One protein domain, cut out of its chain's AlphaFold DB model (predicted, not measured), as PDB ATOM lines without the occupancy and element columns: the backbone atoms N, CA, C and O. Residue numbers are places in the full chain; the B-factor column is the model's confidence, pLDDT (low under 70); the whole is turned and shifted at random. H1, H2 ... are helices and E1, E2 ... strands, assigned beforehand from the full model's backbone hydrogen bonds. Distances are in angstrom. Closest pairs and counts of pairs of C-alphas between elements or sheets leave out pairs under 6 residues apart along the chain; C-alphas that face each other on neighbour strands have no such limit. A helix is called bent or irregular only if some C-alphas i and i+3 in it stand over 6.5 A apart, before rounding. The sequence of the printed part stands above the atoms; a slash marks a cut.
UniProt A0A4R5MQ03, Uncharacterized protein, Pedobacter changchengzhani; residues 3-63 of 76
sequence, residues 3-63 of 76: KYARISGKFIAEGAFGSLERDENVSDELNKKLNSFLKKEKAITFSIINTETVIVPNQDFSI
ATOM      1  N   LYS A   3     216.123 241.711 197.005       94.56
ATOM      2  CA  LYS A   3     215.619 240.636 197.864       94.56
ATOM      3  C   LYS A   3     216.761 240.023 198.670       94.56
ATOM      4  O   LYS A   3     217.923 240.136 198.292       94.56
ATOM      5  N   TYR A   4     216.404 239.336 199.754       95.69
ATOM      6  CA  TYR A   4     217.350 238.710 200.673       95.69
ATOM      7  C   TYR A   4     217.046 237.225 200.833       95.69
ATOM      8  O   TYR A   4     215.880 236.833 200.912       95.69
ATOM      9  N   ALA A   5     218.088 236.402 200.898       94.06
ATOM     10  CA  ALA A   5     217.957 234.974 201.162       94.06
ATOM     11  C   ALA A   5     219.138 234.430 201.971       94.06
ATOM     12  O   ALA A   5     220.200 235.048 202.059       94.06
ATOM     13  N   ARG A   6     218.941 233.241 202.553       93.38
ATOM     14  CA  ARG A   6     219.981 232.477 203.245       93.38
ATOM     15  C   ARG A   6     220.130 231.105 202.606       93.38
ATOM     16  O   ARG A   6     219.155 230.363 202.510       93.38
ATOM     17  N   ILE A   7     221.355 230.758 202.234       92.00
ATOM     18  CA  ILE A   7     221.734 229.433 201.735       92.00
ATOM     19  C   ILE A   7     222.629 228.773 202.776       92.00
ATOM     20  O   ILE A   7     223.562 229.412 203.244       92.00
ATOM     21  N   SER A   8     222.366 227.518 203.144       89.69
ATOM     22  CA  SER A   8     223.183 226.820 204.142       89.69
ATOM     23  C   SER A   8     223.620 225.410 203.738       89.69
ATOM     24  O   SER A   8     222.961 224.709 202.959       89.69
ATOM     25  N   GLY A   9     224.769 224.997 204.273       86.88
ATOM     26  CA  GLY A   9     225.423 223.708 204.050       86.88
ATOM     27  C   GLY A   9     225.913 223.131 205.373       86.88
ATOM     28  O   GLY A   9     226.466 223.864 206.191       86.88
ATOM     29  N   LYS A  10     225.668 221.837 205.606       84.75
ATOM     30  CA  LYS A  10     226.089 221.145 206.831       84.75
ATOM     31  C   LYS A  10     227.401 220.408 206.597       84.75
ATOM     32  O   LYS A  10     227.598 219.846 205.527       84.75
ATOM     33  N   PHE A  11     228.244 220.334 207.615       81.00
ATOM     34  CA  PHE A  11     229.449 219.521 207.598       81.00
ATOM     35  C   PHE A  11     229.802 219.036 208.998       81.00
ATOM     36  O   PHE A  11     229.539 219.709 209.991       81.00
ATOM     37  N   ILE A  12     230.396 217.850 209.087       75.25
ATOM     38  CA  ILE A  12     230.886 217.295 210.348       75.25
ATOM     39  C   ILE A  12     232.406 217.420 210.316       75.25
ATOM     40  O   ILE A  12     233.071 216.810 209.473       75.25
ATOM     41  N   ALA A  13     232.943 218.242 211.220       67.00
ATOM     42  CA  ALA A  13     234.378 218.370 211.422       67.00
ATOM     43  C   ALA A  13     234.860 217.167 212.243       67.00
ATOM     44  O   ALA A  13     234.880 217.200 213.470       67.00
ATOM     45  N   GLU A  14     235.197 216.071 211.569       58.19
ATOM     46  CA  GLU A  14     235.981 215.004 212.191       58.19
ATOM     47  C   GLU A  14     237.413 215.530 212.337       58.19
ATOM     48  O   GLU A  14     238.010 215.967 211.354       58.19
ATOM     49  N   GLY A  15     237.918 215.584 213.573       51.16
ATOM     50  CA  GLY A  15     239.215 216.179 213.903       51.16
ATOM     51  C   GLY A  15     240.343 215.734 212.964       51.16
ATOM     52  O   GLY A  15     240.379 214.600 212.494       51.16
ATOM     53  N   ALA A  16     241.251 216.666 212.674       49.06
ATOM     54  CA  ALA A  16     242.272 216.563 211.641       49.06
ATOM     55  C   ALA A  16     243.118 215.276 211.707       49.06
ATOM     56  O   ALA A  16     244.029 215.158 212.520       49.06
ATOM     57  N   PHE A  17     242.877 214.373 210.755       47.31
ATOM     58  CA  PHE A  17     243.893 213.455 210.223       47.31
ATOM     59  C   PHE A  17     244.113 213.623 208.699       47.31
ATOM     60  O   PHE A  17     244.924 212.911 208.121       47.31
ATOM     61  N   GLY A  18     243.452 214.596 208.049       48.97
ATOM     62  CA  GLY A  18     243.562 214.858 206.597       48.97
ATOM     63  C   GLY A  18     242.888 216.168 206.152       48.97
ATOM     64  O   GLY A  18     242.122 216.196 205.197       48.97
ATOM     65  N   SER A  19     243.100 217.240 206.918       52.19
ATOM     66  CA  SER A  19     242.268 218.450 207.064       52.19
ATOM     67  C   SER A  19     242.193 219.443 205.886       52.19
ATOM     68  O   SER A  19     242.163 220.644 206.122       52.19
ATOM     69  N   LEU A  20     242.146 218.983 204.635       50.91
ATOM     70  CA  LEU A  20     241.893 219.849 203.468       50.91
ATOM     71  C   LEU A  20     240.771 219.314 202.563       50.91
ATOM     72  O   LEU A  20     239.980 220.092 202.044       50.91
ATOM     73  N   GLU A  21     240.618 217.993 202.446       50.22
ATOM     74  CA  GLU A  21     239.663 217.388 201.501       50.22
ATOM     75  C   GLU A  21     238.182 217.572 201.890       50.22
ATOM     76  O   GLU A  21     237.292 217.486 201.045       50.22
ATOM     77  N   ARG A  22     237.866 217.827 203.169       52.84
ATOM     78  CA  ARG A  22     236.470 218.034 203.608       52.84
ATOM     79  C   ARG A  22     235.968 219.463 203.421       52.84
ATOM     80  O   ARG A  22     234.769 219.630 203.208       52.84
ATOM     81  N   ASP A  23     236.849 220.455 203.449       55.88
ATOM     82  CA  ASP A  23     236.471 221.867 203.313       55.88
ATOM     83  C   ASP A  23     236.051 222.199 201.868       55.88
ATOM     84  O   ASP A  23     235.113 222.976 201.640       55.88
ATOM     85  N   GLU A  24     236.665 221.531 200.887       58.97
ATOM     86  CA  GLU A  24     236.274 221.610 199.473       58.97
ATOM     87  C   GLU A  24     234.838 221.097 199.250       58.97
ATOM     88  O   GLU A  24     234.044 221.739 198.556       58.97
ATOM     89  N   ASN A  25     234.439 220.017 199.934       70.88
ATOM     90  CA  ASN A  25     233.102 219.428 199.787       70.88
ATOM     91  C   ASN A  25     231.965 220.373 200.225       70.88
ATOM     92  O   ASN A  25     230.904 220.406 199.595       70.88
ATOM     93  N   VAL A  26     232.168 221.157 201.287       77.81
ATOM     94  CA  VAL A  26     231.150 222.098 201.797       77.81
ATOM     95  C   VAL A  26     230.979 223.276 200.848       77.81
ATOM     96  O   VAL A  26     229.854 223.696 200.561       77.81
ATOM     97  N   SER A  27     232.099 223.784 200.340       81.25
ATOM     98  CA  SER A  27     232.133 224.886 199.383       81.25
ATOM     99  C   SER A  27     231.412 224.506 198.088       81.25
ATOM    100  O   SER A  27     230.574 225.263 197.596       81.25
ATOM    101  N   ASP A  28     231.644 223.294 197.584       86.62
ATOM    102  CA  ASP A  28     230.973 222.776 196.392       86.62
ATOM    103  C   ASP A  28     229.467 222.582 196.585       86.62
ATOM    104  O   ASP A  28     228.672 222.927 195.702       86.62
ATOM    105  N   GLU A  29     229.040 222.049 197.733       87.44
ATOM    106  CA  GLU A  29     227.617 221.886 198.036       87.44
ATOM    107  C   GLU A  29     226.909 223.246 198.136       87.44
ATOM    108  O   GLU A  29     225.829 223.434 197.563       87.44
ATOM    109  N   LEU A  30     227.530 224.219 198.807       89.88
ATOM    110  CA  LEU A  30     227.018 225.586 198.906       89.88
ATOM    111  C   LEU A  30     226.924 226.258 197.538       89.88
ATOM    112  O   LEU A  30     225.883 226.833 197.217       89.88
ATOM    113  N   ASN A  31     227.958 226.133 196.706       90.50
ATOM    114  CA  ASN A  31     227.967 226.676 195.349       90.50
ATOM    115  C   ASN A  31     226.862 226.056 194.484       90.50
ATOM    116  O   ASN A  31     226.168 226.767 193.751       90.50
ATOM    117  N   LYS A  32     226.633 224.742 194.584       93.06
ATOM    118  CA  LYS A  32     225.527 224.066 193.882       93.06
ATOM    119  C   LYS A  32     224.165 224.585 194.345       93.06
ATOM    120  O   LYS A  32     223.316 224.891 193.502       93.06
ATOM    121  N   LYS A  33     223.956 224.731 195.658       93.31
ATOM    122  CA  LYS A  33     222.710 225.275 196.227       93.31
ATOM    123  C   LYS A  33     222.472 226.722 195.804       93.31
ATOM    124  O   LYS A  33     221.367 227.044 195.374       93.31
ATOM    125  N   LEU A  34     223.502 227.564 195.860       93.44
ATOM    126  CA  LEU A  34     223.440 228.958 195.427       93.44
ATOM    127  C   LEU A  34     223.079 229.058 193.940       93.44
ATOM    128  O   LEU A  34     222.130 229.748 193.583       93.44
ATOM    129  N   ASN A  35     223.758 228.302 193.076       94.00
ATOM    130  CA  ASN A  35     223.466 228.289 191.642       94.00
ATOM    131  C   ASN A  35     222.038 227.815 191.333       94.00
ATOM    132  O   ASN A  35     221.375 228.369 190.456       94.00
ATOM    133  N   SER A  36     221.550 226.796 192.046       95.12
ATOM    134  CA  SER A  36     220.168 226.327 191.909       95.12
ATOM    135  C   SER A  36     219.163 227.404 192.334       95.12
ATOM    136  O   SER A  36     218.196 227.658 191.614       95.12
ATOM    137  N   PHE A  37     219.429 228.082 193.453       94.62
ATOM    138  CA  PHE A  37     218.605 229.177 193.956       94.62
ATOM    139  C   PHE A  37     218.534 230.348 192.967       94.62
ATOM    140  O   PHE A  37     217.441 230.747 192.574       94.62
ATOM    141  N   LEU A  38     219.682 230.846 192.497       94.19
ATOM    142  CA  LEU A  38     219.745 231.986 191.574       94.19
ATOM    143  C   LEU A  38     219.017 231.696 190.255       94.19
ATOM    144  O   LEU A  38     218.287 232.550 189.752       94.19
ATOM    145  N   LYS A  39     219.144 230.471 189.723       94.88
ATOM    146  CA  LYS A  39     218.404 230.035 188.526       94.88
ATOM    147  C   LYS A  39     216.897 229.976 188.766       94.88
ATOM    148  O   LYS A  39     216.132 230.413 187.909       94.88
ATOM    149  N   LYS A  40     216.467 229.443 189.914       95.00
ATOM    150  CA  LYS A  40     215.048 229.342 190.284       95.00
ATOM    151  C   LYS A  40     214.406 230.722 190.423       95.00
ATOM    152  O   LYS A  40     213.307 230.935 189.918       95.00
ATOM    153  N   GLU A  41     215.105 231.646 191.069       93.38
ATOM    154  CA  GLU A  41     214.632 233.011 191.300       93.38
ATOM    155  C   GLU A  41     214.816 233.935 190.088       93.38
ATOM    156  O   GLU A  41     214.318 235.055 190.109       93.38
ATOM    157  N   LYS A  42     215.499 233.473 189.028       93.00
ATOM    158  CA  LYS A  42     215.887 234.284 187.861       93.00
ATOM    159  C   LYS A  42     216.669 235.541 188.264       93.00
ATOM    160  O   LYS A  42     216.433 236.619 187.728       93.00
ATOM    161  N   ALA A  43     217.584 235.391 189.220       92.19
ATOM    162  CA  ALA A  43     218.392 236.497 189.708       92.19
ATOM    163  C   ALA A  43     219.320 237.033 188.600       92.19
ATOM    164  O   ALA A  43     220.028 236.260 187.952       92.19
ATOM    165  N   ILE A  44     219.324 238.350 188.404       91.94
ATOM    166  CA  ILE A  44     220.184 239.071 187.452       91.94
ATOM    167  C   ILE A  44     221.544 239.352 188.094       91.94
ATOM    168  O   ILE A  44     222.590 239.162 187.475       91.94
ATOM    169  N   THR A  45     221.528 239.789 189.353       93.81
ATOM    170  CA  THR A  45     222.716 240.103 190.149       93.81
ATOM    171  C   THR A  45     222.556 239.531 191.553       93.81
ATOM    172  O   THR A  45     221.438 239.353 192.045       93.81
ATOM    173  N   PHE A  46     223.677 239.218 192.201       95.31
ATOM    174  CA  PHE A  46     223.698 238.852 193.612       95.31
ATOM    175  C   PHE A  46     225.016 239.266 194.268       95.31
ATOM    176  O   PHE A  46     226.048 239.375 193.605       95.31
ATOM    177  N   SER A  47     224.980 239.457 195.581       95.50
ATOM    178  CA  SER A  47     226.149 239.666 196.428       95.50
ATOM    179  C   SER A  47     225.990 238.886 197.731       95.50
ATOM    180  O   SER A  47     224.885 238.715 198.248       95.50
ATOM    181  N   ILE A  48     227.103 238.380 198.262       94.62
ATOM    182  CA  ILE A  48     227.138 237.798 199.604       94.62
ATOM    183  C   ILE A  48     227.359 238.954 200.577       94.62
ATOM    184  O   ILE A  48     228.386 239.625 200.515       94.62
ATOM    185  N   ILE A  49     226.386 239.193 201.453       96.44
ATOM    186  CA  ILE A  49     226.404 240.306 202.414       96.44
ATOM    187  C   ILE A  49     226.888 239.878 203.800       96.44
ATOM    188  O   ILE A  49     227.331 240.718 204.576       96.44
ATOM    189  N   ASN A  50     226.802 238.584 204.120       94.56
ATOM    190  CA  ASN A  50     227.330 238.021 205.358       94.56
ATOM    191  C   ASN A  50     227.575 236.515 205.217       94.56
ATOM    192  O   ASN A  50     226.867 235.825 204.477       94.56
ATOM    193  N   THR A  51     228.538 236.004 205.979       91.81
ATOM    194  CA  THR A  51     228.800 234.576 206.150       91.81
ATOM    195  C   THR A  51     228.867 234.253 207.637       91.81
ATOM    196  O   THR A  51     229.493 234.970 208.412       91.81
ATOM    197  N   GLU A  52     228.199 233.185 208.057       91.50
ATOM    198  CA  GLU A  52     228.246 232.721 209.446       91.50
ATOM    199  C   GLU A  52     228.401 231.202 209.495       91.50
ATOM    200  O   GLU A  52     227.891 230.485 208.632       91.50
ATOM    201  N   THR A  53     229.088 230.716 210.526       87.44
ATOM    202  CA  THR A  53     229.182 229.288 210.829       87.44
ATOM    203  C   THR A  53     228.546 229.044 212.187       87.44
ATOM    204  O   THR A  53     228.964 229.620 213.189       87.44
ATOM    205  N   VAL A  54     227.529 228.187 212.219       86.25
ATOM    206  CA  VAL A  54     226.763 227.847 213.419       86.25
ATOM    207  C   VAL A  54     227.051 226.403 213.797       86.25
ATOM    208  O   VAL A  54     226.891 225.498 212.980       86.25
ATOM    209  N   ILE A  55     227.443 226.176 215.048       84.00
ATOM    210  CA  ILE A  55     227.547 224.827 215.607       84.00
ATOM    211  C   ILE A  55     226.134 224.378 215.975       84.00
ATOM    212  O   ILE A  55     225.490 224.991 216.826       84.00
ATOM    213  N   VAL A  56     225.645 223.320 215.333       82.19
ATOM    214  CA  VAL A  56     224.380 222.673 215.681       82.19
ATOM    215  C   VAL A  56     224.695 221.549 216.666       82.19
ATOM    216  O   VAL A  56     225.281 220.534 216.270       82.19
ATOM    217  N   PRO A  57     224.378 221.735 217.962       76.56
ATOM    218  CA  PRO A  57     224.725 220.767 218.985       76.56
ATOM    219  C   PRO A  57     223.970 219.456 218.773       76.56
ATOM    220  O   PRO A  57     222.887 219.416 218.189       76.56
ATOM    221  N   ASN A  58     224.553 218.384 219.298       73.31
ATOM    222  CA  ASN A  58     223.916 217.078 219.365       73.31
ATOM    223  C   ASN A  58     222.678 217.180 220.286       73.31
ATOM    224  O   ASN A  58     222.824 217.301 221.500       73.31
ATOM    225  N   GLN A  59     221.477 217.212 219.704       68.31
ATOM    226  CA  GLN A  59     220.187 217.074 220.402       68.31
ATOM    227  C   GLN A  59     219.435 215.870 219.797       68.31
ATOM    228  O   GLN A  59     220.076 214.855 219.552       68.31
ATOM    229  N   ASP A  60     218.130 215.946 219.503       57.56
ATOM    230  CA  ASP A  60     217.311 214.844 218.939       57.56
ATOM    231  C   ASP A  60     217.799 214.275 217.580       57.56
ATOM    232  O   ASP A  60     217.237 213.315 217.052       57.56
ATOM    233  N   PHE A  61     218.852 214.852 216.995       54.47
ATOM    234  CA  PHE A  61     219.527 214.362 215.797       54.47
ATOM    235  C   PHE A  61     220.812 213.633 216.187       54.47
ATOM    236  O   PHE A  61     221.611 214.134 216.964       54.47
ATOM    237  N   SER A  62     221.024 212.455 215.608       61.12
ATOM    238  CA  SER A  62     222.018 211.462 216.025       61.12
ATOM    239  C   SER A  62     223.492 211.908 216.009       61.12
ATOM    240  O   SER A  62     224.307 211.232 216.635       61.12
ATOM    241  N   ILE A  63     223.860 212.997 215.312       69.56
ATOM    242  CA  ILE A  63     225.231 213.544 215.271       69.56
ATOM    243  C   ILE A  63     225.199 215.079 215.123       69.56
ATOM    244  O   ILE A  63     224.536 215.607 214.225       69.56
TER     245      ILE A  63
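Overview. This is residues 3 to 63 of the 76 residues of an uncharacterized protein of Pedobacter changchengzhani (UniProt A0A4R5MQ03). One long helix, H1, runs back beside the long strand E1, and a second long strand, E2, turns at the helix's far end and arches past E1 without pairing with it, a loose assembly of three long parts rather than a sheet with a helix on it. The chain goes out along E1, back along H1 and out again along bent E2; residues 15 to 21, at the turn before and into H1, and residues 57 to 62, after E2, stick out. The printed part has 61 residues, with one named helix and two named strands in the order E1, H1, E2, and its class is mixed, helices and strands. It is loose, with a radius of gyration of the C-alphas of 14.4 A, and the C-alphas span 41 by 28 by 19 A.

Along the chain. H1 is residues 21 to 41, 31.2 A from first to last C-alpha; it begins at C-alpha 21, (239.663, 217.388, 201.501), and is not bent. E1 is residues 3 to 11, 27.1 A long, and begins at C-alpha 3, (215.619, 240.636, 197.864). E2 is residues 45 to 56, 31.0 A long, and ends at C-alpha 56, (224.380, 222.673, 215.681). E2 bends by 54 degrees at residue 49.

Arrangement. H1 and E1 have 9 pairs of C-alphas within 8 A. Their closest C-alphas are those of Leu 30 and Gly 9, 5.7 A apart, and their centres are 9.4 A apart. E1 and E2 are near each other, with 20 pairs of C-alphas within 10 A but no pair within 8 A. Each of these two strands pairs with no named strand. H1 and E2 are apart, but only just, their closest C-alphas being 8.2 A apart. In H1, 15 of 17 O i to N i+4 pairs are within hydrogen-bond range.

Size, cuts and confidence. The two C-alphas farthest apart are those of Phe 17 and Ile 44, 41.7 A. The printed part runs from residue 3 to residue 63 of a chain of 76 residues and has no cut. The link from H1 to E2, 3 residues, is tight, and the link from E1 to H1, 9 residues, is short. Without the stretches that stand free, the body has 48 residues and spans 38 by 17 by 16 A. The mean pLDDT of the printed part is 80.1; it is under 70 in residues 13 to 24, of which 21 to 24 belong to H1, and in residues 59 to 63.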